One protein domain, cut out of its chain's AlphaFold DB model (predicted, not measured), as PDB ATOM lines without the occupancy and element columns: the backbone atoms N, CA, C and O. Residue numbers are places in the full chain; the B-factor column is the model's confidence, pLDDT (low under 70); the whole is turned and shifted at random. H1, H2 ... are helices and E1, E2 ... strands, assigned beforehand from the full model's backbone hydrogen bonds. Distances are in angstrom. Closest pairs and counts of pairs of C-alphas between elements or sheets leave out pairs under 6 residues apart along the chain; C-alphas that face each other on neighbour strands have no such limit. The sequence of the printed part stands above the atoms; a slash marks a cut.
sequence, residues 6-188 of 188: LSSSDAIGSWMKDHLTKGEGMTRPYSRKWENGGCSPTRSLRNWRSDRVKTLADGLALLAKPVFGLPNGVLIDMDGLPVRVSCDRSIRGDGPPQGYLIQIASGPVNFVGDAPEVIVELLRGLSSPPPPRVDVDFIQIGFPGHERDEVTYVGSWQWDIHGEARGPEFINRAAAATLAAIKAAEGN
ATOM      1  N   LEU A   6     -10.716 -22.075 -31.393       95.12
ATOM      2  CA  LEU A   6      -9.721 -23.131 -31.240       95.12
ATOM      3  C   LEU A   6      -8.797 -23.115 -32.464       95.12
ATOM      4  O   LEU A   6      -9.228 -23.390 -33.581       95.12
ATOM      5  N   SER A   7      -7.530 -22.749 -32.266       91.31
ATOM      6  CA  SER A   7      -6.592 -22.429 -33.356       91.31
ATOM      7  C   SER A   7      -5.622 -23.553 -33.739       91.31
ATOM      8  O   SER A   7      -4.826 -23.377 -34.660       91.31
ATOM      9  N   SER A   8      -5.663 -24.704 -33.062       94.88
ATOM     10  CA  SER A   8      -4.789 -25.852 -33.341       94.88
ATOM     11  C   SER A   8      -5.519 -27.181 -33.159       94.88
ATOM     12  O   SER A   8      -6.519 -27.252 -32.440       94.88
ATOM     13  N   SER A   9      -5.001 -28.254 -33.766       96.00
ATOM     14  CA  SER A   9      -5.568 -29.593 -33.572       96.00
ATOM     15  C   SER A   9      -5.478 -30.054 -32.115       96.00
ATOM     16  O   SER A   9      -6.421 -30.660 -31.617       96.00
ATOM     17  N   ASP A  10      -4.425 -29.690 -31.382       95.88
ATOM     18  CA  ASP A  10      -4.315 -29.999 -29.950       95.88
ATOM     19  C   ASP A  10      -5.389 -29.284 -29.112       95.88
ATOM     20  O   ASP A  10      -5.979 -29.893 -28.214       95.88
ATOM     21  N   ALA A  11      -5.692 -28.017 -29.423       95.88
ATOM     22  CA  ALA A  11      -6.752 -27.263 -28.751       95.88
ATOM     23  C   ALA A  11      -8.138 -27.847 -29.065       95.88
ATOM     24  O   ALA A  11      -8.941 -28.057 -28.158       95.88
ATOM     25  N   ILE A  12      -8.391 -28.174 -30.337       96.50
ATOM     26  CA  ILE A  12      -9.631 -28.823 -30.787       96.50
ATOM     27  C   ILE A  12      -9.801 -30.189 -30.108       96.50
ATOM     28  O   ILE A  12     -10.860 -30.485 -29.557       96.50
ATOM     29  N   GLY A  13      -8.754 -31.013 -30.107       94.25
ATOM     30  CA  GLY A  13      -8.770 -32.348 -29.518       94.25
ATOM     31  C   GLY A  13      -8.983 -32.323 -28.008       94.25
ATOM     32  O   GLY A  13      -9.790 -33.099 -27.500       94.25
ATOM     33  N   SER A  14      -8.307 -31.416 -27.297       94.06
ATOM     34  CA  SER A  14      -8.496 -31.235 -25.851       94.06
ATOM     35  C   SER A  14      -9.924 -30.787 -25.540       94.06
ATOM     36  O   SER A  14     -10.599 -31.415 -24.728       94.06
ATOM     37  N   TRP A  15     -10.437 -29.793 -26.276       95.50
ATOM     38  CA  TRP A  15     -11.808 -29.319 -26.097       95.50
ATOM     39  C   TRP A  15     -12.841 -30.432 -26.299       95.50
ATOM     40  O   TRP A  15     -13.733 -30.600 -25.471       95.50
ATOM     41  N   MET A  16     -12.716 -31.227 -27.367       93.00
ATOM     42  CA  MET A  16     -13.647 -32.326 -27.646       93.00
ATOM     43  C   MET A  16     -13.613 -33.424 -26.577       93.00
ATOM     44  O   MET A  16     -14.655 -34.018 -26.303       93.00
ATOM     45  N   LYS A  17     -12.453 -33.696 -25.960       90.88
ATOM     46  CA  LYS A  17     -12.337 -34.664 -24.853       90.88
ATOM     47  C   LYS A  17     -13.089 -34.200 -23.605       90.88
ATOM     48  O   LYS A  17     -13.694 -35.034 -22.932       90.88
ATOM     49  N   ASP A  18     -13.099 -32.896 -23.350       91.00
ATOM     50  CA  ASP A  18     -13.760 -32.302 -22.183       91.00
ATOM     51  C   ASP A  18     -15.264 -32.052 -22.408       91.00
ATOM     52  O   ASP A  18     -16.043 -32.039 -21.455       91.00
ATOM     53  N   HIS A  19     -15.697 -31.921 -23.667       92.06
ATOM     54  CA  HIS A  19     -17.064 -31.535 -24.052       92.06
ATOM     55  C   HIS A  19     -17.783 -32.627 -24.856       92.06
ATOM     56  O   HIS A  19     -18.351 -32.387 -25.927       92.06
ATOM     57  N   LEU A  20     -17.749 -33.852 -24.329       89.75
ATOM     58  CA  LEU A  20     -18.421 -35.008 -24.922       89.75
ATOM     59  C   LEU A  20     -19.946 -34.884 -24.845       89.75
ATOM     60  O   LEU A  20     -20.522 -34.536 -23.812       89.75
ATOM     61  N   THR A  21     -20.604 -35.293 -25.921       88.81
ATOM     62  CA  THR A  21     -22.050 -35.497 -25.963       88.81
ATOM     63  C   THR A  21     -22.416 -36.860 -25.351       88.81
ATOM     64  O   THR A  21     -21.605 -37.794 -25.324       88.81
ATOM     65  N   LYS A  22     -23.662 -36.990 -24.874       86.06
ATOM     66  CA  LYS A  22     -24.247 -38.266 -24.441       86.06
ATOM     67  C   LYS A  22     -25.616 -38.480 -25.071       86.06
ATOM     68  O   LYS A  22     -26.441 -37.571 -25.048       86.06
ATOM     69  N   GLY A  23     -25.877 -39.707 -25.515       84.81
ATOM     70  CA  GLY A  23     -27.193 -40.125 -26.002       84.81
ATOM     71  C   GLY A  23     -27.479 -39.734 -27.452       84.81
ATOM     72  O   GLY A  23     -28.609 -39.902 -27.894       84.81
ATOM     73  N   GLU A  24     -26.474 -39.247 -28.186       88.00
ATOM     74  CA  GLU A  24     -26.581 -38.955 -29.626       88.00
ATOM     75  C   GLU A  24     -25.753 -39.948 -30.466       88.00
ATOM     76  O   GLU A  24     -25.457 -39.694 -31.632       88.00
ATOM     77  N   GLY A  25     -25.338 -41.066 -29.861       88.50
ATOM     78  CA  GLY A  25     -24.666 -42.167 -30.547       88.50
ATOM     79  C   GLY A  25     -25.591 -42.916 -31.513       88.50
ATOM     80  O   GLY A  25     -26.805 -42.715 -31.516       88.50
ATOM     81  N   MET A  26     -25.009 -43.819 -32.310       91.38
ATOM     82  CA  MET A  26     -25.785 -44.704 -33.186       91.38
ATOM     83  C   MET A  26     -26.847 -45.466 -32.390       91.38
ATOM     84  O   MET A  26     -26.574 -45.996 -31.308       91.38
ATOM     85  N   THR A  27     -28.043 -45.592 -32.956       90.69
ATOM     86  CA  THR A  27     -29.168 -46.277 -32.305       90.69
ATOM     87  C   THR A  27     -28.960 -47.788 -32.190       90.69
ATOM     88  O   THR A  27     -29.648 -48.466 -31.420       90.69
ATOM     89  N   ARG A  28     -28.018 -48.348 -32.962       88.88
ATOM     90  CA  ARG A  28     -27.778 -49.791 -33.069       88.88
ATOM     91  C   ARG A  28     -26.278 -50.126 -33.037       88.88
ATOM     92  O   ARG A  28     -25.466 -49.417 -33.625       88.88
ATOM     93  N   PRO A  29     -25.890 -51.271 -32.440       89.69
ATOM     94  CA  PRO A  29     -24.510 -51.753 -32.468       89.69
ATOM     95  C   PRO A  29     -24.228 -52.508 -33.780       89.69
ATOM     96  O   PRO A  29     -24.204 -53.740 -33.799       89.69
ATOM     97  N   TYR A  30     -24.077 -51.789 -34.896       91.44
ATOM     98  CA  TYR A  30     -23.987 -52.403 -36.231       91.44
ATOM     99  C   TYR A  30     -22.836 -53.392 -36.400       91.44
ATOM    100  O   TYR A  30     -23.064 -54.439 -36.997       91.44
ATOM    101  N   SER A  31     -21.658 -53.119 -35.834       88.69
ATOM    102  CA  SER A  31     -20.524 -54.055 -35.876       88.69
ATOM    103  C   SER A  31     -20.921 -55.437 -35.348       88.69
ATOM    104  O   SER A  31     -20.796 -56.438 -36.048       88.69
ATOM    105  N   ARG A  32     -21.544 -55.480 -34.163       88.44
ATOM    106  CA  ARG A  32     -22.053 -56.715 -33.552       88.44
ATOM    107  C   ARG A  32     -23.175 -57.356 -34.369       88.44
ATOM    108  O   ARG A  32     -23.294 -58.577 -34.408       88.44
ATOM    109  N   LYS A  33     -24.044 -56.557 -34.996       90.94
ATOM    110  CA  LYS A  33     -25.127 -57.097 -35.831       90.94
ATOM    111  C   LYS A  33     -24.598 -57.766 -37.100       90.94
ATOM    112  O   LYS A  33     -25.101 -58.830 -37.447       90.94
ATOM    113  N   TRP A  34     -23.606 -57.170 -37.757       92.31
ATOM    114  CA  TRP A  34     -22.931 -57.771 -38.909       92.31
ATOM    115  C   TRP A  34     -22.178 -59.041 -38.515       92.31
ATOM    116  O   TRP A  34     -22.347 -60.065 -39.174       92.31
ATOM    117  N   GLU A  35     -21.457 -59.014 -37.393       90.12
ATOM    118  CA  GLU A  35     -20.771 -60.188 -36.842       90.12
ATOM    119  C   GLU A  35     -21.742 -61.354 -36.592       90.12
ATOM    120  O   GLU A  35     -21.512 -62.467 -37.061       90.12
ATOM    121  N   ASN A  36     -22.883 -61.092 -35.946       91.00
ATOM    122  CA  ASN A  36     -23.932 -62.098 -35.737       91.00
ATOM    123  C   ASN A  36     -24.519 -62.640 -37.054       91.00
ATOM    124  O   ASN A  36     -25.032 -63.756 -37.083       91.00
ATOM    125  N   GLY A  37     -24.473 -61.848 -38.130       89.06
ATOM    126  CA  GLY A  37     -24.866 -62.250 -39.480       89.06
ATOM    127  C   GLY A  37     -23.800 -63.059 -40.227       89.06
ATOM    128  O   GLY A  37     -24.023 -63.418 -41.380       89.06
ATOM    129  N   GLY A  38     -22.653 -63.341 -39.599       92.00
ATOM    130  CA  GLY A  38     -21.527 -64.047 -40.213       92.00
ATOM    131  C   GLY A  38     -20.588 -63.149 -41.024       92.00
ATOM    132  O   GLY A  38     -19.740 -63.659 -41.753       92.00
ATOM    133  N   CYS A  39     -20.720 -61.824 -40.918       91.75
ATOM    134  CA  CYS A  39     -19.850 -60.866 -41.591       91.75
ATOM    135  C   CYS A  39     -18.729 -60.417 -40.647       91.75
ATOM    136  O   CYS A  39     -18.986 -59.746 -39.649       91.75
ATOM    137  N   SER A  40     -17.479 -60.737 -40.982       91.69
ATOM    138  CA  SER A  40     -16.299 -60.236 -40.267       91.69
ATOM    139  C   SER A  40     -15.535 -59.237 -41.138       91.69
ATOM    140  O   SER A  40     -15.278 -59.542 -42.307       91.69
ATOM    141  N   PRO A  41     -15.160 -58.058 -40.609       92.25
ATOM    142  CA  PRO A  41     -14.376 -57.092 -41.366       92.25
ATOM    143  C   PRO A  41     -13.025 -57.691 -41.764       92.25
ATOM    144  O   PRO A  41     -12.413 -58.448 -41.012       92.25
ATOM    145  N   THR A  42     -12.543 -57.323 -42.947       91.44
ATOM    146  CA  THR A  42     -11.203 -57.707 -43.433       91.44
ATOM    147  C   THR A  42     -10.213 -56.552 -43.342       91.44
ATOM    148  O   THR A  42      -9.002 -56.759 -43.417       91.44
ATOM    149  N   ARG A  43     -10.728 -55.333 -43.178       91.00
ATOM    150  CA  ARG A  43      -9.976 -54.090 -43.037       91.00
ATOM    151  C   ARG A  43     -10.622 -53.237 -41.954       91.00
ATOM    152  O   ARG A  43     -11.776 -53.451 -41.594       91.00
ATOM    153  N   SER A  44      -9.874 -52.272 -41.439       87.12
ATOM    154  CA  SER A  44     -10.403 -51.249 -40.546       87.12
ATOM    155  C   SER A  44      -9.657 -49.943 -40.761       87.12
ATOM    156  O   SER A  44      -8.444 -49.959 -40.963       87.12
ATOM    157  N   LEU A  45     -10.367 -48.816 -40.677       84.81
ATOM    158  CA  LEU A  45      -9.716 -47.510 -40.504       84.81
ATOM    159  C   LEU A  45      -9.132 -47.359 -39.091       84.81
ATOM    160  O   LEU A  45      -8.266 -46.524 -38.836       84.81
ATOM    161  N   ARG A  46      -9.585 -48.191 -38.147       75.75
ATOM    162  CA  ARG A  46      -9.107 -48.176 -36.770       75.75
ATOM    163  C   ARG A  46      -7.756 -48.875 -36.703       75.75
ATOM    164  O   ARG A  46      -7.666 -50.097 -36.780       75.75
ATOM    165  N   ASN A  47      -6.713 -48.100 -36.443       67.12
ATOM    166  CA  ASN A  47      -5.425 -48.643 -36.040       67.12
ATOM    167  C   ASN A  47      -5.384 -48.769 -34.511       67.12
ATOM    168  O   ASN A  47      -5.747 -47.840 -33.796       67.12
ATOM    169  N   TRP A  48      -4.891 -49.898 -33.987       49.28
ATOM    170  CA  TRP A  48      -4.818 -50.242 -32.547       49.28
ATOM    171  C   TRP A  48      -4.029 -49.233 -31.668       49.28
ATOM    172  O   TRP A  48      -3.924 -49.394 -30.456       49.28
ATOM    173  N   ARG A  49      -3.484 -48.158 -32.253       55.72
ATOM    174  CA  ARG A  49      -2.790 -47.069 -31.549       55.72
ATOM    175  C   ARG A  49      -3.260 -45.660 -31.932       55.72
ATOM    176  O   ARG A  49      -2.685 -44.703 -31.419       55.72
ATOM    177  N   SER A  50      -4.243 -45.497 -32.823       67.88
ATOM    178  CA  SER A  50      -4.702 -44.160 -33.211       67.88
ATOM    179  C   SER A  50      -5.637 -43.566 -32.154       67.88
ATOM    180  O   SER A  50      -6.668 -44.141 -31.799       67.88
ATOM    181  N   ASP A  51      -5.281 -42.382 -31.651       83.44
ATOM    182  CA  ASP A  51      -6.215 -41.539 -30.907       83.44
ATOM    183  C   ASP A  51      -7.221 -40.965 -31.912       83.44
ATOM    184  O   ASP A  51      -6.912 -40.045 -32.665       83.44
ATOM    185  N   ARG A  52      -8.430 -41.530 -31.948       88.75
ATOM    186  CA  ARG A  52      -9.477 -41.132 -32.901       88.75
ATOM    187  C   ARG A  52      -9.941 -39.687 -32.716       88.75
ATOM    188  O   ARG A  52     -10.321 -39.044 -33.692       88.75
ATOM    189  N   VAL A  53      -9.887 -39.162 -31.490       91.94
ATOM    190  CA  VAL A  53     -10.190 -37.747 -31.240       91.94
ATOM    191  C   VAL A  53      -9.086 -36.881 -31.830       91.94
ATOM    192  O   VAL A  53      -9.383 -35.846 -32.420       91.94
ATOM    193  N   LYS A  54      -7.826 -37.327 -31.738       92.31
ATOM    194  CA  LYS A  54      -6.714 -36.671 -32.431       92.31
ATOM    195  C   LYS A  54      -6.887 -36.727 -33.952       92.31
ATOM    196  O   LYS A  54      -6.751 -35.689 -34.585       92.31
ATOM    197  N   THR A  55      -7.254 -37.877 -34.527       92.75
ATOM    198  CA  THR A  55      -7.541 -37.992 -35.971       92.75
ATOM    199  C   THR A  55      -8.617 -37.002 -36.404       92.75
ATOM    200  O   THR A  55      -8.435 -36.289 -37.391       92.75
ATOM    201  N   LEU A  56      -9.721 -36.917 -35.651       95.12
ATOM    202  CA  LEU A  56     -10.766 -35.939 -35.924       95.12
ATOM    203  C   LEU A  56     -10.213 -34.515 -35.835       95.12
ATOM    204  O   LEU A  56     -10.373 -33.749 -36.773       95.12
ATOM    205  N   ALA A  57      -9.532 -34.168 -34.742       96.19
ATOM    206  CA  ALA A  57      -9.024 -32.821 -34.512       96.19
ATOM    207  C   ALA A  57      -7.998 -32.366 -35.564       96.19
ATOM    208  O   ALA A  57      -8.068 -31.230 -36.030       96.19
ATOM    209  N   ASP A  58      -7.083 -33.250 -35.970       95.75
ATOM    210  CA  ASP A  58      -6.143 -33.001 -37.067       95.75
ATOM    211  C   ASP A  58      -6.908 -32.774 -38.378       95.75
ATOM    212  O   ASP A  58      -6.646 -31.809 -39.096       95.75
ATOM    213  N   GLY A  59      -7.910 -33.612 -38.664       95.50
ATOM    214  CA  GLY A  59      -8.766 -33.465 -39.836       95.50
ATOM    215  C   GLY A  59      -9.546 -32.149 -39.857       95.50
ATOM    216  O   GLY A  59      -9.581 -31.491 -40.894       95.50
ATOM    217  N   LEU A  60     -10.114 -31.732 -38.719       96.50
ATOM    218  CA  LEU A  60     -10.820 -30.456 -38.576       96.50
ATOM    219  C   LEU A  60      -9.881 -29.263 -38.790       96.50
ATOM    220  O   LEU A  60     -10.236 -28.329 -39.505       96.50
ATOM    221  N   ALA A  61      -8.669 -29.308 -38.230       95.88
ATOM    222  CA  ALA A  61      -7.667 -28.264 -38.436       95.88
ATOM    223  C   ALA A  61      -7.256 -28.148 -39.918       95.88
ATOM    224  O   ALA A  61      -7.100 -27.042 -40.438       95.88
ATOM    225  N   LEU A  62      -7.147 -29.279 -40.627       95.56
ATOM    226  CA  LEU A  62      -6.816 -29.323 -42.056       95.56
ATOM    227  C   LEU A  62      -7.916 -28.772 -42.975       95.56
ATOM    228  O   LEU A  62      -7.628 -28.476 -44.134       95.56
ATOM    229  N   LEU A  63      -9.154 -28.600 -42.495       94.12
ATOM    230  CA  LEU A  63     -10.207 -27.924 -43.268       94.12
ATOM    231  C   LEU A  63      -9.934 -26.422 -43.438       94.12
ATOM    232  O   LEU A  63     -10.572 -25.789 -44.277       94.12
ATOM    233  N   ALA A  64      -9.018 -25.852 -42.642       92.44
ATOM    234  CA  ALA A  64      -8.691 -24.426 -42.633       92.44
ATOM    235  C   ALA A  64      -9.928 -23.518 -42.459       92.44
ATOM    236  O   ALA A  64      -9.988 -22.408 -42.990       92.44
ATOM    237  N   LYS A  65     -10.926 -23.998 -41.703       93.56
ATOM    238  CA  LYS A  65     -12.118 -23.241 -41.306       93.56
ATOM    239  C   LYS A  65     -12.004 -22.809 -39.840       93.56
ATOM    240  O   LYS A  65     -11.386 -23.524 -39.051       93.56
ATOM    241  N   PRO A  66     -12.593 -21.668 -39.443       92.94
ATOM    242  CA  PRO A  66     -12.688 -21.297 -38.035       92.94
ATOM    243  C   PRO A  66     -13.433 -22.366 -37.223       92.94
ATOM    244  O   PRO A  66     -14.528 -22.785 -37.605       92.94
ATOM    245  N   VAL A  67     -12.844 -22.779 -36.098       96.00
ATOM    246  CA  VAL A  67     -13.431 -23.741 -35.157       96.00
ATOM    247  C   VAL A  67     -13.655 -23.058 -33.815       96.00
ATOM    248  O   VAL A  67     -12.780 -22.360 -33.305       96.00
ATOM    249  N   PHE A  68     -14.830 -23.268 -33.241       96.31
ATOM    250  CA  PHE A  68     -15.323 -22.575 -32.058       96.31
ATOM    251  C   PHE A  68     -15.809 -23.595 -31.025       96.31
ATOM    252  O   PHE A  68     -16.557 -24.510 -31.361       96.31
ATOM    253  N   GLY A  69     -15.374 -23.474 -29.773       95.94
ATOM    254  CA  GLY A  69     -15.792 -24.380 -28.702       95.94
ATOM    255  C   GLY A  69     -17.285 -24.281 -28.363       95.94
ATOM    256  O   GLY A  69     -17.809 -23.204 -28.092       95.94
ATOM    257  N   LEU A  70     -17.980 -25.421 -28.312       94.56
ATOM    258  CA  LEU A  70     -19.342 -25.526 -27.782       94.56
ATOM    259  C   LEU A  70     -19.372 -26.406 -26.521       94.56
ATOM    260  O   LEU A  70     -18.515 -27.277 -26.364       94.56
ATOM    261  N   PRO A  71     -20.391 -26.269 -25.648       92.31
ATOM    262  CA  PRO A  71     -20.556 -27.150 -24.486       92.31
ATOM    263  C   PRO A  71     -20.711 -28.643 -24.827       92.31
ATOM    264  O   PRO A  71     -20.552 -29.490 -23.956       92.31
ATOM    265  N   ASN A  72     -21.061 -28.964 -26.073       90.56
ATOM    266  CA  ASN A  72     -21.345 -30.313 -26.564       90.56
ATOM    267  C   ASN A  72     -20.644 -30.604 -27.903       90.56
ATOM    268  O   ASN A  72     -21.242 -31.209 -28.799       90.56
ATOM    269  N   GLY A  73     -19.411 -30.116 -28.062       94.12
ATOM    270  CA  GLY A  73     -18.576 -30.332 -29.241       94.12
ATOM    271  C   GLY A  73     -17.887 -29.058 -29.712       94.12
ATOM    272  O   GLY A  73     -17.473 -28.220 -28.914       94.12
ATOM    273  N   VAL A  74     -17.775 -28.905 -31.023       96.38
ATOM    274  CA  VAL A  74     -17.245 -27.711 -31.679       96.38
ATOM    275  C   VAL A  74     -18.185 -27.256 -32.786       96.38
ATOM    276  O   VAL A  74     -18.885 -28.063 -33.395       96.38
ATOM    277  N   LEU A  75     -18.202 -25.955 -33.041       96.44
ATOM    278  CA  LEU A  75     -18.873 -25.325 -34.166       96.44
ATOM    279  C   LEU A  75     -17.846 -25.014 -35.252       96.44
ATOM    280  O   LEU A  75     -16.784 -24.462 -34.966       96.44
ATOM    281  N   ILE A  76     -18.192 -25.336 -36.491       95.19
ATOM    282  CA  ILE A  76     -17.403 -25.041 -37.683       95.19
ATOM    283  C   ILE A  76     -18.314 -24.327 -38.672       95.19
ATOM    284  O   ILE A  76     -19.428 -24.782 -38.929       95.19
ATOM    285  N   ASP A  77     -17.849 -23.208 -39.218       91.25
ATOM    286  CA  ASP A  77     -18.548 -22.515 -40.298       91.25
ATOM    287  C   ASP A  77     -18.063 -23.048 -41.655       91.25
ATOM    288  O   ASP A  77     -16.918 -22.832 -42.065       91.25
ATOM    289  N   MET A  78     -18.945 -23.774 -42.338       91.62
ATOM    290  CA  MET A  78     -18.715 -24.345 -43.660       91.62
ATOM    291  C   MET A  78     -19.308 -23.432 -44.740       91.62
ATOM    292  O   MET A  78     -20.323 -23.751 -45.349       91.62
ATOM    293  N   ASP A  79     -18.666 -22.284 -44.966       87.69
ATOM    294  CA  ASP A  79     -19.040 -21.304 -46.003       87.69
ATOM    295  C   ASP A  79     -20.465 -20.733 -45.834       87.69
ATOM    296  O   ASP A  79     -21.260 -20.678 -46.772       87.69
ATOM    297  N   GLY A  80     -20.789 -20.291 -44.616       86.94
ATOM    298  CA  GLY A  80     -22.098 -19.767 -44.220       86.94
ATOM    299  C   GLY A  80     -23.034 -20.829 -43.637       86.94
ATOM    300  O   GLY A  80     -24.165 -20.516 -43.259       86.94
ATOM    301  N   LEU A  81     -22.573 -22.079 -43.553       90.56
ATOM    302  CA  LEU A  81     -23.313 -23.202 -42.995       90.56
ATOM    303  C   LEU A  81     -22.742 -23.570 -41.615       90.56
ATOM    304  O   LEU A  81     -21.676 -24.181 -41.544       90.56
ATOM    305  N   PRO A  82     -23.426 -23.238 -40.507       93.31
ATOM    306  CA  PRO A  82     -22.970 -23.610 -39.174       93.31
ATOM    307  C   PRO A  82     -23.162 -25.112 -38.935       93.31
ATOM    308  O   PRO A  82     -24.286 -25.627 -38.976       93.31
ATOM    309  N   VAL A  83     -22.062 -25.803 -38.642       96.31
ATOM    310  CA  VAL A  83     -22.023 -27.247 -38.404       96.31
ATOM    311  C   VAL A  83     -21.462 -27.535 -37.022       96.31
ATOM    312  O   VAL A  83     -20.316 -27.202 -36.723       96.31
ATOM    313  N   ARG A  84     -22.249 -28.198 -36.174       96.69
ATOM    314  CA  ARG A  84     -21.734 -28.800 -34.947       96.69
ATOM    315  C   ARG A  84     -21.116 -30.154 -35.268       96.69
ATOM    316  O   ARG A  84     -21.765 -31.014 -35.864       96.69
ATOM    317  N   VAL A  85     -19.895 -30.349 -34.789       97.25
ATOM    318  CA  VAL A  85     -19.211 -31.639 -34.736       97.25
ATOM    319  C   VAL A  85     -19.025 -32.013 -33.277       97.25
ATOM    320  O   VAL A  85     -18.584 -31.186 -32.478       97.25
ATOM    321  N   SER A  86     -19.348 -33.244 -32.897       95.06
ATOM    322  CA  SER A  86     -19.088 -33.697 -31.531       95.06
ATOM    323  C   SER A  86     -18.707 -35.167 -31.452       95.06
ATOM    324  O   SER A  86     -18.836 -35.924 -32.413       95.06
ATOM    325  N   CYS A  87     -18.186 -35.539 -30.287       93.69
ATOM    326  CA  CYS A  87     -17.836 -36.903 -29.935       93.69
ATOM    327  C   CYS A  87     -18.873 -37.420 -28.930       93.69
ATOM    328  O   CYS A  87     -19.048 -36.827 -27.862       93.69
ATOM    329  N   ASP A  88     -19.551 -38.519 -29.256       89.38
ATOM    330  CA  ASP A  88     -20.492 -39.184 -28.357       89.38
ATOM    331  C   ASP A  88     -19.793 -40.246 -27.508       89.38
ATOM    332  O   ASP A  88     -19.004 -41.081 -27.980       89.38
ATOM    333  N   ARG A  89     -20.156 -40.238 -26.228       81.88
ATOM    334  CA  ARG A  89     -19.769 -41.260 -25.270       81.88
ATOM    335  C   ARG A  89     -20.980 -41.744 -24.479       81.88
ATOM    336  O   ARG A  89     -21.156 -41.425 -23.302       81.88
ATOM    337  N   SER A  90     -21.790 -42.572 -25.127       67.00
ATOM    338  CA  SER A  90     -22.982 -43.167 -24.513       67.00
ATOM    339  C   SER A  90     -22.686 -44.253 -23.458       67.00
ATOM    340  O   SER A  90     -23.506 -44.467 -22.566       67.00
ATOM    341  N   ILE A  91     -21.511 -44.903 -23.477       61.88
ATOM    342  CA  ILE A  91     -21.098 -45.888 -22.452       61.88
ATOM    343  C   ILE A  91     -20.113 -45.261 -21.442       61.88
ATOM    344  O   ILE A  91     -19.079 -44.697 -21.813       61.88
ATOM    345  N   ARG A  92     -20.426 -45.374 -20.140       49.62
ATOM    346  CA  ARG A  92     -19.586 -44.889 -19.020       49.62
ATOM    347  C   ARG A  92     -18.261 -45.676 -18.929       49.62
ATOM    348  O   ARG A  92     -18.277 -46.895 -19.059       49.62
ATOM    349  N   GLY A  93     -17.136 -44.996 -18.678       56.44
ATOM    350  CA  GLY A  93     -15.793 -45.585 -18.486       56.44
ATOM    351  C   GLY A  93     -14.667 -44.574 -18.761       56.44
ATOM    352  O   GLY A  93     -14.970 -43.389 -18.863       56.44
ATOM    353  N   ASP A  94     -13.426 -45.048 -18.961       55.94
ATOM    354  CA  ASP A  94     -12.251 -44.240 -19.379       55.94
ATOM    355  C   ASP A  94     -11.845 -44.433 -20.861       55.94
ATOM    356  O   ASP A  94     -10.955 -43.758 -21.364       55.94
ATOM    357  N   GLY A  95     -12.520 -45.316 -21.611       60.78
ATOM    358  CA  GLY A  95     -12.261 -45.553 -23.046       60.78
ATOM    359  C   GLY A  95     -12.565 -44.374 -24.004       60.78
ATOM    360  O   GLY A  95     -13.156 -43.377 -23.592       60.78
ATOM    361  N   PRO A  96     -12.193 -44.475 -25.292       66.25
ATOM    362  CA  PRO A  96     -12.418 -43.418 -26.285       66.25
ATOM    363  C   PRO A  96     -13.911 -43.237 -26.640       66.25
ATOM    364  O   PRO A  96     -14.718 -44.136 -26.369       66.25
ATOM    365  N   PRO A  97     -14.293 -42.107 -27.272       77.06
ATOM    366  CA  PRO A  97     -15.628 -41.923 -27.839       77.06
ATOM    367  C   PRO A  97     -16.006 -43.037 -28.818       77.06
ATOM    368  O   PRO A  97     -15.152 -43.596 -29.514       77.06
ATOM    369  N   GLN A  98     -17.299 -43.353 -28.861       82.44
ATOM    370  CA  GLN A  98     -17.842 -44.459 -29.659       82.44
ATOM    371  C   GLN A  98     -18.480 -43.987 -30.960       82.44
ATOM    372  O   GLN A  98     -18.560 -44.762 -31.911       82.44
ATOM    373  N   GLY A  99     -18.910 -42.727 -30.993       90.88
ATOM    374  CA  GLY A  99     -19.484 -42.093 -32.164       90.88
ATOM    375  C   GLY A  99     -18.962 -40.676 -32.337       90.88
ATOM    376  O   GLY A  99     -18.552 -40.017 -31.383       90.88
ATOM    377  N   TYR A 100     -19.014 -40.216 -33.572       95.31
ATOM    378  CA  TYR A 100     -18.715 -38.865 -34.001       95.31
ATOM    379  C   TYR A 100     -19.894 -38.397 -34.833       95.31
ATOM    380  O   TYR A 100     -20.423 -39.175 -35.628       95.31
ATOM    381  N   LEU A 101     -20.329 -37.159 -34.634       95.62
ATOM    382  CA  LEU A 101     -21.569 -36.676 -35.226       95.62
ATOM    383  C   LEU A 101     -21.404 -35.368 -35.987       95.62
ATOM    384  O   LEU A 101     -20.495 -34.584 -35.718       95.62
ATOM    385  N   ILE A 102     -22.328 -35.153 -36.920       97.25
ATOM    386  CA  ILE A 102     -22.551 -33.906 -37.644       97.25
ATOM    387  C   ILE A 102     -23.999 -33.485 -37.423       97.25
ATOM    388  O   ILE A 102     -24.935 -34.246 -37.691       97.25
ATOM    389  N   GLN A 103     -24.180 -32.246 -36.986       96.50
ATOM    390  CA  GLN A 103     -25.474 -31.580 -36.927       96.50
ATOM    391  C   GLN A 103     -25.355 -30.221 -37.614       96.50
ATOM    392  O   GLN A 103     -24.567 -29.370 -37.208       96.50
ATOM    393  N   ILE A 104     -26.143 -30.021 -38.661       93.50
ATOM    394  CA  ILE A 104     -26.310 -28.735 -39.324       93.50
ATOM    395  C   ILE A 104     -27.414 -27.971 -38.607       93.50
ATOM    396  O   ILE A 104     -28.507 -28.499 -38.380       93.50
ATOM    397  N   ALA A 105     -27.142 -26.697 -38.322       81.12
ATOM    398  CA  ALA A 105     -28.052 -25.837 -37.577       81.12
ATOM    399  C   ALA A 105     -28.458 -26.466 -36.223       81.12
ATOM    400  O   ALA A 105     -27.797 -27.357 -35.696       81.12
ATOM    401  N   SER A 106     -29.548 -25.990 -35.624       79.56
ATOM    402  CA  SER A 106     -30.096 -26.508 -34.364       79.56
ATOM    403  C   SER A 106     -31.081 -27.679 -34.553       79.56
ATOM    404  O   SER A 106     -31.880 -27.957 -33.660       79.56
ATOM    405  N   GLY A 107     -31.049 -28.357 -35.709       85.81
ATOM    406  CA  GLY A 107     -31.942 -29.476 -36.052       85.81
ATOM    407  C   GLY A 107     -31.539 -30.817 -35.418       85.81
ATOM    408  O   GLY A 107     -30.650 -30.854 -34.577       85.81
ATOM    409  N   PRO A 108     -32.158 -31.950 -35.786       91.62
ATOM    410  CA  PRO A 108     -31.675 -33.264 -35.353       91.62
ATOM    411  C   PRO A 108     -30.282 -33.571 -35.931       91.62
ATOM    412  O   PRO A 108     -29.905 -33.024 -36.966       91.62
ATOM    413  N   VAL A 109     -29.546 -34.493 -35.302       95.25
ATOM    414  CA  VAL A 109     -28.278 -35.015 -35.845       95.25
ATOM    415  C   VAL A 109     -28.498 -35.545 -37.264       95.25
ATOM    416  O   VAL A 109     -29.413 -36.337 -37.519       95.25
ATOM    417  N   ASN A 110     -27.658 -35.080 -38.188       97.19
ATOM    418  CA  ASN A 110     -27.721 -35.433 -39.600       97.19
ATOM    419  C   ASN A 110     -26.953 -36.718 -39.904       97.19
ATOM    420  O   ASN A 110     -27.372 -37.499 -40.756       97.19
ATOM    421  N   PHE A 111     -25.833 -36.924 -39.212       97.88
ATOM    422  CA  PHE A 111     -25.023 -38.127 -39.319       97.88
ATOM    423  C   PHE A 111     -24.344 -38.440 -37.989       97.88
ATOM    424  O   PHE A 111     -23.850 -37.531 -37.324       97.88
ATOM    425  N   VAL A 112     -24.274 -39.722 -37.639       96.88
ATOM    426  CA  VAL A 112     -23.418 -40.244 -36.571       96.88
ATOM    427  C   VAL A 112     -22.709 -41.497 -37.068       96.88
ATOM    428  O   VAL A 112     -23.333 -42.350 -37.688       96.88
ATOM    429  N   GLY A 113     -21.413 -41.629 -36.803       95.62
ATOM    430  CA  GLY A 113     -20.638 -42.802 -37.201       95.62
ATOM    431  C   GLY A 113     -19.428 -43.039 -36.315       95.62
ATOM    432  O   GLY A 113     -19.096 -42.227 -35.459       95.62
ATOM    433  N   ASP A 114     -18.767 -44.173 -36.495       93.44
ATOM    434  CA  ASP A 114     -17.694 -44.643 -35.613       93.44
ATOM    435  C   ASP A 114     -16.264 -44.386 -36.130       93.44
ATOM    436  O   ASP A 114     -15.283 -44.674 -35.424       93.44
ATOM    437  N   ALA A 115     -16.164 -43.818 -37.335       94.12
ATOM    438  CA  ALA A 115     -14.931 -43.468 -38.028       94.12
ATOM    439  C   ALA A 115     -14.804 -41.935 -38.175       94.12
ATOM    440  O   ALA A 115     -15.581 -41.330 -38.924       94.12
ATOM    441  N   PRO A 116     -13.852 -41.277 -37.481       94.62
ATOM    442  CA  PRO A 116     -13.662 -39.827 -37.580       94.62
ATOM    443  C   PRO A 116     -13.259 -39.371 -38.989       94.62
ATOM    444  O   PRO A 116     -13.591 -38.259 -39.391       94.62
ATOM    445  N   GLU A 117     -12.602 -40.226 -39.771       95.69
ATOM    446  CA  GLU A 117     -12.225 -39.957 -41.160       95.69
ATOM    447  C   GLU A 117     -13.462 -39.659 -42.022       95.69
ATOM    448  O   GLU A 117     -13.448 -38.738 -42.834       95.69
ATOM    449  N   VAL A 118     -14.572 -40.370 -41.785       97.19
ATOM    450  CA  VAL A 118     -15.837 -40.149 -42.505       97.19
ATOM    451  C   VAL A 118     -16.442 -38.787 -42.163       97.19
ATOM    452  O   VAL A 118     -17.006 -38.136 -43.038       97.19
ATOM    453  N   ILE A 119     -16.294 -38.313 -40.921       97.38
ATOM    454  CA  ILE A 119     -16.742 -36.970 -40.514       97.38
ATOM    455  C   ILE A 119     -15.965 -35.896 -41.265       97.38
ATOM    456  O   ILE A 119     -16.556 -34.950 -41.779       97.38
ATOM    457  N   VAL A 120     -14.645 -36.053 -41.360       96.94
ATOM    458  CA  VAL A 120     -13.781 -35.099 -42.063       96.94
ATOM    459  C   VAL A 120     -14.132 -35.055 -43.550       96.94
ATOM    460  O   VAL A 120     -14.300 -33.966 -44.100       96.94
ATOM    461  N   GLU A 121     -14.319 -36.209 -44.195       97.50
ATOM    462  CA  GLU A 121     -14.720 -36.272 -45.607       97.50
ATOM    463  C   GLU A 121     -16.139 -35.733 -45.849       97.50
ATOM    464  O   GLU A 121     -16.380 -35.045 -46.843       97.50
ATOM    465  N   LEU A 122     -17.072 -35.962 -44.920       97.31
ATOM    466  CA  LEU A 122     -18.399 -35.346 -44.961       97.31
ATOM    467  C   LEU A 122     -18.291 -33.822 -44.964       97.31
ATOM    468  O   LEU A 122     -18.863 -33.183 -45.846       97.31
ATOM    469  N   LEU A 123     -17.538 -33.254 -44.015       96.81
ATOM    470  CA  LEU A 123     -17.327 -31.810 -43.905       96.81
ATOM    471  C   LEU A 123     -16.680 -31.243 -45.172       96.81
ATOM    472  O   LEU A 123     -17.188 -30.264 -45.710       96.81
ATOM    473  N   ARG A 124     -15.633 -31.886 -45.713       95.31
ATOM    474  CA  ARG A 124     -15.011 -31.482 -46.994       95.31
ATOM    475  C   ARG A 124     -16.028 -31.393 -48.132       95.31
ATOM    476  O   ARG A 124     -15.944 -30.492 -48.961       95.31
ATOM    477  N   GLY A 125     -16.994 -32.308 -48.161       93.88
ATOM    478  CA  GLY A 125     -18.038 -32.348 -49.178       93.88
ATOM    479  C   GLY A 125     -19.205 -31.377 -48.963       93.88
ATOM    480  O   GLY A 125     -19.980 -31.186 -49.900       93.88
ATOM    481  N   LEU A 126     -19.375 -30.772 -47.778       93.19
ATOM    482  CA  LEU A 126     -20.580 -29.986 -47.452       93.19
ATOM    483  C   LEU A 126     -20.757 -28.741 -48.322       93.19
ATOM    484  O   LEU A 126     -21.881 -28.457 -48.726       93.19
ATOM    485  N   SER A 127     -19.670 -28.048 -48.671       87.88
ATOM    486  CA  SER A 127     -19.729 -26.859 -49.536       87.88
ATOM    487  C   SER A 127     -20.056 -27.193 -51.002       87.88
ATOM    488  O   SER A 127     -20.271 -26.293 -51.811       87.88
ATOM    489  N   SER A 128     -20.086 -28.480 -51.368       90.62
ATOM    490  CA  SER A 128     -20.439 -28.948 -52.711       90.62
ATOM    491  C   SER A 128     -21.899 -29.414 -52.786       90.62
ATOM    492  O   SER A 128     -22.467 -29.848 -51.771       90.62
ATOM    493  N   PRO A 129     -22.515 -29.392 -53.986       91.19
ATOM    494  CA  PRO A 129     -23.810 -30.023 -54.209       91.19
ATOM    495  C   PRO A 129     -23.825 -31.478 -53.710       91.19
ATOM    496  O   PRO A 129     -22.782 -32.141 -53.761       91.19
ATOM    497  N   PRO A 130     -24.979 -31.997 -53.251       90.62
ATOM    498  CA  PRO A 130     -25.084 -33.384 -52.826       90.62
ATOM    499  C   PRO A 130     -24.552 -34.335 -53.907       90.62
ATOM    500  O   PRO A 130     -24.950 -34.213 -55.071       90.62
ATOM    501  N   PRO A 131     -23.658 -35.276 -53.557       92.75
ATOM    502  CA  PRO A 131     -23.125 -36.215 -54.527       92.75
ATOM    503  C   PRO A 131     -24.234 -37.152 -55.030       92.75
ATOM    504  O   PRO A 131     -25.230 -37.379 -54.327       92.75
ATOM    505  N   PRO A 132     -24.070 -37.735 -56.232       91.31
ATOM    506  CA  PRO A 132     -24.935 -38.818 -56.671       91.31
ATOM    507  C   PRO A 132     -24.824 -40.009 -55.711       91.31
ATOM    508  O   PRO A 132     -23.874 -40.130 -54.932       91.31
ATOM    509  N   ARG A 133     -25.801 -40.917 -55.789       90.50
ATOM    510  CA  ARG A 133     -25.759 -42.165 -55.029       90.50
ATOM    511  C   ARG A 133     -24.486 -42.938 -55.381       90.50
ATOM    512  O   ARG A 133     -24.180 -43.133 -56.555       90.50
ATOM    513  N   VAL A 134     -23.774 -43.389 -54.354       91.56
ATOM    514  CA  VAL A 134     -22.637 -44.297 -54.505       91.56
ATOM    515  C   VAL A 134     -23.168 -45.710 -54.704       91.56
ATOM    516  O   VAL A 134     -23.959 -46.187 -53.890       91.56
ATOM    517  N   ASP A 135     -22.727 -46.356 -55.780       90.00
ATOM    518  CA  ASP A 135     -23.103 -47.723 -56.143       90.00
ATOM    519  C   ASP A 135     -21.830 -48.561 -56.321       90.00
ATOM    520  O   ASP A 135     -21.257 -48.639 -57.406       90.00
ATOM    521  N   VAL A 136     -21.309 -49.068 -55.201       93.25
ATOM    522  CA  VAL A 136     -20.155 -49.976 -55.158       93.25
ATOM    523  C   VAL A 136     -20.410 -51.061 -54.115       93.25
ATOM    524  O   VAL A 136     -20.942 -50.778 -53.042       93.25
ATOM    525  N   ASP A 137     -19.974 -52.287 -54.396       92.00
ATOM    526  CA  ASP A 137     -20.383 -53.495 -53.653       92.00
ATOM    527  C   ASP A 137     -19.956 -53.536 -52.174       92.00
ATOM    528  O   ASP A 137     -20.469 -54.330 -51.384       92.00
ATOM    529  N   PHE A 138     -18.998 -52.698 -51.774       93.06
ATOM    530  CA  PHE A 138     -18.506 -52.628 -50.395       93.06
ATOM    531  C   PHE A 138     -19.074 -51.453 -49.593       93.06
ATOM    532  O   PHE A 138     -18.781 -51.347 -48.402       93.06
ATOM    533  N   ILE A 139     -19.877 -50.579 -50.208       96.44
ATOM    534  CA  ILE A 139     -20.616 -49.527 -49.506       96.44
ATOM    535  C   ILE A 139     -22.063 -49.979 -49.366       96.44
ATOM    536  O   ILE A 139     -22.785 -50.152 -50.342       96.44
ATOM    537  N   GLN A 140     -22.501 -50.137 -48.126       95.69
ATOM    538  CA  GLN A 140     -23.843 -50.579 -47.805       95.69
ATOM    539  C   GLN A 140     -24.691 -49.385 -47.366       95.69
ATOM    540  O   GLN A 140     -24.339 -48.661 -46.434       95.69
ATOM    541  N   ILE A 141     -25.837 -49.225 -48.027       95.75
ATOM    542  CA  ILE A 141     -26.898 -48.287 -47.652       95.75
ATOM    543  C   ILE A 141     -28.113 -49.108 -47.222       95.75
ATOM    544  O   ILE A 141     -28.549 -50.008 -47.941       95.75
ATOM    545  N   GLY A 142     -28.654 -48.798 -46.048       94.19
ATOM    546  CA  GLY A 142     -29.718 -49.565 -45.411       94.19
ATOM    547  C   GLY A 142     -29.204 -50.807 -44.685       94.19
ATOM    548  O   GLY A 142     -28.105 -51.301 -44.930       94.19
ATOM    549  N   PHE A 143     -30.018 -51.308 -43.761       92.50
ATOM    550  CA  PHE A 143     -29.748 -52.528 -43.007       92.50
ATOM    551  C   PHE A 143     -31.009 -53.406 -43.024       92.50
ATOM    552  O   PHE A 143     -32.101 -52.852 -42.858       92.50
ATOM    553  N   PRO A 144     -30.898 -54.735 -43.212       86.56
ATOM    554  CA  PRO A 144     -32.063 -55.614 -43.324       86.56
ATOM    555  C   PRO A 144     -33.071 -55.458 -42.174       86.56
ATOM    556  O   PRO A 144     -32.696 -55.526 -41.000       86.56
ATOM    557  N   GLY A 145     -34.354 -55.271 -42.513       85.00
ATOM    558  CA  GLY A 145     -35.459 -55.162 -41.555       85.00
ATOM    559  C   GLY A 145     -35.608 -53.787 -40.894       85.00
ATOM    560  O   GLY A 145     -36.298 -53.675 -39.875       85.00
ATOM    561  N   HIS A 146     -34.931 -52.757 -41.412       84.38
ATOM    562  CA  HIS A 146     -34.919 -51.387 -40.873       84.38
ATOM    563  C   HIS A 146     -35.235 -50.331 -41.945       84.38
ATOM    564  O   HIS A 146     -34.727 -49.216 -41.915       84.38
ATOM    565  N   GLU A 147     -36.090 -50.667 -42.907       80.06
ATOM    566  CA  GLU A 147     -36.403 -49.807 -44.056       80.06
ATOM    567  C   GLU A 147     -37.264 -48.584 -43.688       80.06
ATOM    568  O   GLU A 147     -37.411 -47.670 -44.495       80.06
ATOM    569  N   ARG A 148     -37.865 -48.571 -42.489       78.38
ATOM    570  CA  ARG A 148     -38.782 -47.518 -42.008       78.38
ATOM    571  C   ARG A 148     -38.213 -46.675 -40.865       78.38
ATOM    572  O   ARG A 148     -38.954 -45.895 -40.270       78.38
ATOM    573  N   ASP A 149     -36.942 -46.859 -40.530       88.06
ATOM    574  CA  ASP A 149     -36.300 -46.099 -39.462       88.06
ATOM    575  C   ASP A 149     -36.106 -44.630 -39.883       88.06
ATOM    576  O   ASP A 149     -35.939 -44.311 -41.061       88.06
ATOM    577  N   GLU A 150     -36.098 -43.715 -38.909       91.38
ATOM    578  CA  GLU A 150     -35.826 -42.289 -39.162       91.38
ATOM    579  C   GLU A 150     -34.412 -42.022 -39.698       91.38
ATOM    580  O   GLU A 150     -34.140 -40.975 -40.294       91.38
ATOM    581  N   VAL A 151     -33.504 -42.956 -39.429       96.06
ATOM    582  CA  VAL A 151     -32.114 -42.939 -39.856       96.06
ATOM    583  C   VAL A 151     -31.827 -44.192 -40.663       96.06
ATOM    584  O   VAL A 151     -32.412 -45.249 -40.445       96.06
ATOM    585  N   THR A 152     -30.914 -44.078 -41.615       96.81
ATOM    586  CA  THR A 152     -30.520 -45.177 -42.494       96.81
ATOM    587  C   THR A 152     -29.066 -45.526 -42.232       96.81
ATOM    588  O   THR A 152     -28.217 -44.636 -42.181       96.81
ATOM    589  N   TYR A 153     -28.776 -46.819 -42.085       97.00
ATOM    590  CA  TYR A 153     -27.401 -47.305 -42.003       97.00
ATOM    591  C   TYR A 153     -26.627 -46.930 -43.269       97.00
ATOM    592  O   TYR A 153     -27.098 -47.188 -44.377       97.00
ATOM    593  N   VAL A 154     -25.440 -46.358 -43.102       97.38
ATOM    594  CA  VAL A 154     -24.499 -46.090 -44.188       97.38
ATOM    595  C   VAL A 154     -23.103 -46.432 -43.695       97.38
ATOM    596  O   VAL A 154     -22.651 -45.902 -42.682       97.38
ATOM    597  N   GLY A 155     -22.417 -47.335 -44.389       96.75
ATOM    598  CA  GLY A 155     -21.079 -47.752 -43.988       96.75
ATOM    599  C   GLY A 155     -20.524 -48.876 -44.847       96.75
ATOM    600  O   GLY A 155     -21.027 -49.165 -45.930       96.75
ATOM    601  N   SER A 156     -19.492 -49.538 -44.341       96.69
ATOM    602  CA  SER A 156     -18.858 -50.688 -44.972       96.69
ATOM    603  C   SER A 156     -18.472 -51.689 -43.897       96.69
ATOM    604  O   SER A 156     -17.548 -51.457 -43.118       96.69
ATOM    605  N   TRP A 157     -19.182 -52.818 -43.845       94.44
ATOM    606  CA  TRP A 157     -18.849 -53.872 -42.888       94.44
ATOM    607  C   TRP A 157     -17.503 -54.519 -43.227       94.44
ATOM    608  O   TRP A 157     -16.789 -54.919 -42.315       94.44
ATOM    609  N   GLN A 158     -17.112 -54.569 -44.510       95.19
ATOM    610  CA  GLN A 158     -15.803 -55.087 -44.920       95.19
ATOM    611  C   GLN A 158     -14.645 -54.268 -44.329       95.19
ATOM    612  O   GLN A 158     -13.567 -54.826 -44.105       95.19
ATOM    613  N   TRP A 159     -14.887 -52.977 -44.081       95.12
ATOM    614  CA  TRP A 159     -13.929 -52.002 -43.563       95.12
ATOM    615  C   TRP A 159     -14.162 -51.609 -42.096       95.12
ATOM    616  O   TRP A 159     -13.507 -50.683 -41.624       95.12
ATOM    617  N   ASP A 160     -15.076 -52.272 -41.376       94.00
ATOM    618  CA  ASP A 160     -15.440 -51.922 -39.986       94.00
ATOM    619  C   ASP A 160     -15.795 -50.426 -39.821       94.00
ATOM    620  O   ASP A 160     -15.379 -49.769 -38.865       94.00
ATOM    621  N   ILE A 161     -16.525 -49.873 -40.799       95.56
ATOM    622  CA  ILE A 161     -17.032 -48.496 -40.788       95.56
ATOM    623  C   ILE A 161     -18.550 -48.542 -40.674       95.56
ATOM    624  O   ILE A 161     -19.228 -49.106 -41.542       95.56
ATOM    625  N   HIS A 162     -19.096 -47.898 -39.650       96.00
ATOM    626  CA  HIS A 162     -20.525 -47.908 -39.374       96.00
ATOM    627  C   HIS A 162     -21.044 -46.513 -39.036       96.00
ATOM    628  O   HIS A 162     -20.456 -45.785 -38.236       96.00
ATOM    629  N   GLY A 163     -22.189 -46.160 -39.619       96.69
ATOM    630  CA  GLY A 163     -22.875 -44.913 -39.326       96.69
ATOM    631  C   GLY A 163     -24.357 -44.938 -39.674       96.69
ATOM    632  O   GLY A 163     -24.862 -45.856 -40.322       96.69
ATOM    633  N   GLU A 164     -25.049 -43.901 -39.223       97.56
ATOM    634  CA  GLU A 164     -26.464 -43.629 -39.438       97.56
ATOM    635  C   GLU A 164     -26.609 -42.219 -40.011       97.56
ATOM    636  O   GLU A 164     -26.088 -41.253 -39.452       97.56
ATOM    637  N   ALA A 165     -27.325 -42.100 -41.125       97.56
ATOM    638  CA  ALA A 165     -27.590 -40.836 -41.798       97.56
ATOM    639  C   ALA A 165     -29.091 -40.525 -41.818       97.56
ATOM    640  O   ALA A 165     -29.920 -41.422 -42.004       97.56
ATOM    641  N   ARG A 166     -29.447 -39.246 -41.668       96.50
ATOM    642  CA  ARG A 166     -30.834 -38.764 -41.680       96.50
ATOM    643  C   ARG A 166     -31.171 -38.069 -42.996       96.50
ATOM    644  O   ARG A 166     -30.647 -37.002 -43.303       96.50
ATOM    645  N   GLY A 167     -32.130 -38.635 -43.722       94.56
ATOM    646  CA  GLY A 167     -32.635 -38.075 -44.975       94.56
ATOM    647  C   GLY A 167     -31.734 -38.346 -46.193       94.56
ATOM    648  O   GLY A 167     -30.554 -38.673 -46.052       94.56
ATOM    649  N   PRO A 168     -32.287 -38.216 -47.413       93.94
ATOM    650  CA  PRO A 168     -31.642 -38.680 -48.645       93.94
ATOM    651  C   PRO A 168     -30.318 -37.972 -48.955       93.94
ATOM    652  O   PRO A 168     -29.380 -38.607 -49.431       93.94
ATOM    653  N   GLU A 169     -30.213 -36.676 -48.653       95.00
ATOM    654  CA  GLU A 169     -28.978 -35.919 -48.867       95.00
ATOM    655  C   GLU A 169     -27.820 -36.483 -48.037       95.00
ATOM    656  O   GLU A 169     -26.763 -36.807 -48.581       95.00
ATOM    657  N   PHE A 170     -28.020 -36.645 -46.728       96.81
ATOM    658  CA  PHE A 170     -26.969 -37.140 -45.843       96.81
ATOM    659  C   PHE A 170     -26.658 -38.613 -46.058       96.81
ATOM    660  O   PHE A 170     -25.516 -39.006 -45.848       96.81
ATOM    661  N   ILE A 171     -27.615 -39.411 -46.538       97.25
ATOM    662  CA  ILE A 171     -27.342 -40.787 -46.969       97.25
ATOM    663  C   ILE A 171     -26.310 -40.793 -48.102       97.25
ATOM    664  O   ILE A 171     -25.291 -41.479 -48.007       97.25
ATOM    665  N   ASN A 172     -26.521 -39.985 -49.146       97.38
ATOM    666  CA  ASN A 172     -25.590 -39.914 -50.275       97.38
ATOM    667  C   ASN A 172     -24.238 -39.319 -49.868       97.38
ATOM    668  O   ASN A 172     -23.193 -39.848 -50.250       97.38
ATOM    669  N   ARG A 173     -24.239 -38.251 -49.059       97.81
ATOM    670  CA  ARG A 173     -23.003 -37.640 -48.548       97.81
ATOM    671  C   ARG A 173     -22.208 -38.615 -47.679       97.81
ATOM    672  O   ARG A 173     -21.005 -38.731 -47.874       97.81
ATOM    673  N   ALA A 174     -22.859 -39.350 -46.776       98.06
ATOM    674  CA  ALA A 174     -22.196 -40.329 -45.915       98.06
ATOM    675  C   ALA A 174     -21.606 -41.489 -46.722       98.06
ATOM    676  O   ALA A 174     -20.490 -41.927 -46.444       98.06
ATOM    677  N   ALA A 175     -22.308 -41.948 -47.760       97.94
ATOM    678  CA  ALA A 175     -21.809 -42.997 -48.641       97.94
ATOM    679  C   ALA A 175     -20.579 -42.519 -49.432       97.94
ATOM    680  O   ALA A 175     -19.569 -43.222 -49.497       97.94
ATOM    681  N   ALA A 176     -20.627 -41.297 -49.973       97.94
ATOM    682  CA  ALA A 176     -19.503 -40.679 -50.676       97.94
ATOM    683  C   ALA A 176     -18.299 -40.440 -49.757       97.94
ATOM    684  O   ALA A 176     -17.173 -40.758 -50.135       97.94
ATOM    685  N   ALA A 177     -18.532 -39.948 -48.541       98.00
ATOM    686  CA  ALA A 177     -17.492 -39.729 -47.544       98.00
ATOM    687  C   ALA A 177     -16.860 -41.042 -47.064       98.00
ATOM    688  O   ALA A 177     -15.643 -41.123 -46.930       98.00
ATOM    689  N   THR A 178     -17.661 -42.096 -46.882       97.94
ATOM    690  CA  THR A 178     -17.153 -43.438 -46.555       97.94
ATOM    691  C   THR A 178     -16.256 -43.962 -47.673       97.94
ATOM    692  O   THR A 178     -15.151 -44.434 -47.413       97.94
ATOM    693  N   LEU A 179     -16.690 -43.826 -48.930       97.38
ATOM    694  CA  LEU A 179     -15.881 -44.203 -50.088       97.38
ATOM    695  C   LEU A 179     -14.582 -43.385 -50.174       97.38
ATOM    696  O   LEU A 179     -13.531 -43.948 -50.471       97.38
ATOM    697  N   ALA A 180     -14.638 -42.077 -49.924       96.56
ATOM    698  CA  ALA A 180     -13.465 -41.207 -49.928       96.56
ATOM    699  C   ALA A 180     -12.468 -41.588 -48.823       96.56
ATOM    700  O   ALA A 180     -11.279 -41.721 -49.107       96.56
ATOM    701  N   ALA A 181     -12.950 -41.854 -47.606       96.06
ATOM    702  CA  ALA A 181     -12.122 -42.295 -46.484       96.06
ATOM    703  C   ALA A 181     -11.432 -43.637 -46.776       96.06
ATOM    704  O   ALA A 181     -10.235 -43.785 -46.532       96.06
ATOM    705  N   ILE A 182     -12.157 -44.592 -47.371       95.75
ATOM    706  CA  ILE A 182     -11.593 -45.870 -47.824       95.75
ATOM    707  C   ILE A 182     -10.502 -45.643 -48.876       95.75
ATOM    708  O   ILE A 182      -9.391 -46.140 -48.722       95.75
ATOM    709  N   LYS A 183     -10.778 -44.847 -49.916       94.94
ATOM    710  CA  LYS A 183      -9.795 -44.549 -50.970       94.94
ATOM    711  C   LYS A 183      -8.542 -43.870 -50.418       94.94
ATOM    712  O   LYS A 183      -7.439 -44.190 -50.849       94.94
ATOM    713  N   ALA A 184      -8.702 -42.953 -49.465       92.25
ATOM    714  CA  ALA A 184      -7.581 -42.303 -48.795       92.25
ATOM    715  C   ALA A 184      -6.744 -43.303 -47.979       92.25
ATOM    716  O   ALA A 184      -5.525 -43.179 -47.935       92.25
ATOM    717  N   ALA A 185      -7.376 -44.306 -47.365       90.56
ATOM    718  CA  ALA A 185      -6.675 -45.369 -46.653       90.56
ATOM    719  C   ALA A 185      -5.959 -46.358 -47.588       90.56
ATOM    720  O   ALA A 185      -4.934 -46.902 -47.202       90.56
ATOM    721  N   GLU A 186      -6.472 -46.592 -48.799       88.12
ATOM    722  CA  GLU A 186      -5.821 -47.452 -49.803       88.12
ATOM    723  C   GLU A 186      -4.671 -46.775 -50.553       88.12
ATOM    724  O   GLU A 186      -3.797 -47.459 -51.080       88.12
ATOM    725  N   GLY A 187      -4.695 -45.443 -50.656       77.38
ATOM    726  CA  GLY A 187      -3.654 -44.657 -51.323       77.38
ATOM    727  C   GLY A 187      -2.425 -44.351 -50.462       77.38
ATOM    728  O   GLY A 187      -1.486 -43.743 -50.975       77.38
ATOM    729  N   ASN A 188      -2.446 -44.740 -49.182       53.88
ATOM    730  CA  ASN A 188      -1.340 -44.633 -48.223       53.88
ATOM    731  C   ASN A 188      -0.678 -45.997 -48.001       53.88
ATOM    732  O   ASN A 188       0.538 -46.002 -47.707       53.88
TER     733      ASN A 188
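Overview. This is residues 6 to 188 of the 188 residues of an uncharacterized protein of Mycolicibacterium rhodesiae JS60 (UniProt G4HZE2). What shape do these atoms make? A strongly twisted sheet of seven antiparallel strands has helices over one face: H1 and H3 toward its E1 end, H4 near its middle and H5 at its E7 and E6 end, two layers in all; H2 only grazes the sheet. What makes it up? The 183 printed residues hold five named helices and seven named strands, mixed in class, in the order H1 H2 H3 E1 E2 E3 E4 E5 H4 E6 E7 H5; across the sheet the order is E1 E2 E3 E4 E5 E7 E6. How large is it? It is compact, with a radius of gyration of the C-alphas of 15.3 A and spans of 44 by 38 by 35 A.

Along the chain. What comes first? H1, residues 9 to 18, begins at C-alpha 9 (-5.568, -29.593, -33.572); H2 is residues 30 to 36 and H3 residues 52 to 62. What follows? E1 is residues 67 to 70, E2 73 to 77, E3 82 to 88, 19.1 A long, E4 99 to 104 and E5 111 to 113. What ends it? H4, residues 116 to 126, E6, 152 to 156, and E7, 161 to 165, precede H5, residues 167 to 186, 28.8 A long, ending at C-alpha 186 (-5.821, -47.452, -49.803).

Arrangement. How do the strands pair? E1 to E5 form a meander, each strand the antiparallel neighbour of the one before, with N 68 and O 75 at 2.9 A, and N 74 and O 85, N 84 and O 103, N 100 and O 113 at 2.8 A, within hydrogen-bond range. E7 is antiparallel to E5, N 164 and O 112 at 2.8 A, and to E6 in a hairpin, N 156 and O 161 at 2.8 A. E5, H4 and E6 form a split strand-helix-strand unit, with E7 between the two strands and a left-handed crossover. How do the helices stand? H1, H3, H4 and H5 are on the same face, at heights over the sheet of 8.7, 9.9, 6.9 and 8.9 A, and run along the strands. H2 grazes the sheet with residues 30 to 31. In H1 to H5 every O i to N i+4 pair is within hydrogen-bond range. Which helices touch? H1 touches H3, closest C-alphas Ser 9 and Ala 57, 4.8 A, at a steep tilt of 44 degrees, opposite ways. H3 touches H4, closest C-alphas Leu 56 and Pro 116, 5.1 A, at a shallow tilt of 28 degrees, the same way. H5 touches H4 with residues 173 to 181 alone, closest C-alphas Ala 177 and Glu 121, 4.8 A.

Size, cuts and confidence. How far does it reach? The two C-alphas farthest apart, those of Ser 7 and Gly 38, are 44.7 A apart; the printed part has no cut. Which links are long? Those from H1 to H2, H2 to H3 and H4 to E6. Where is confidence low? The model's pLDDT is under 70 at residues 47 to 50, 90 to 96 and 188.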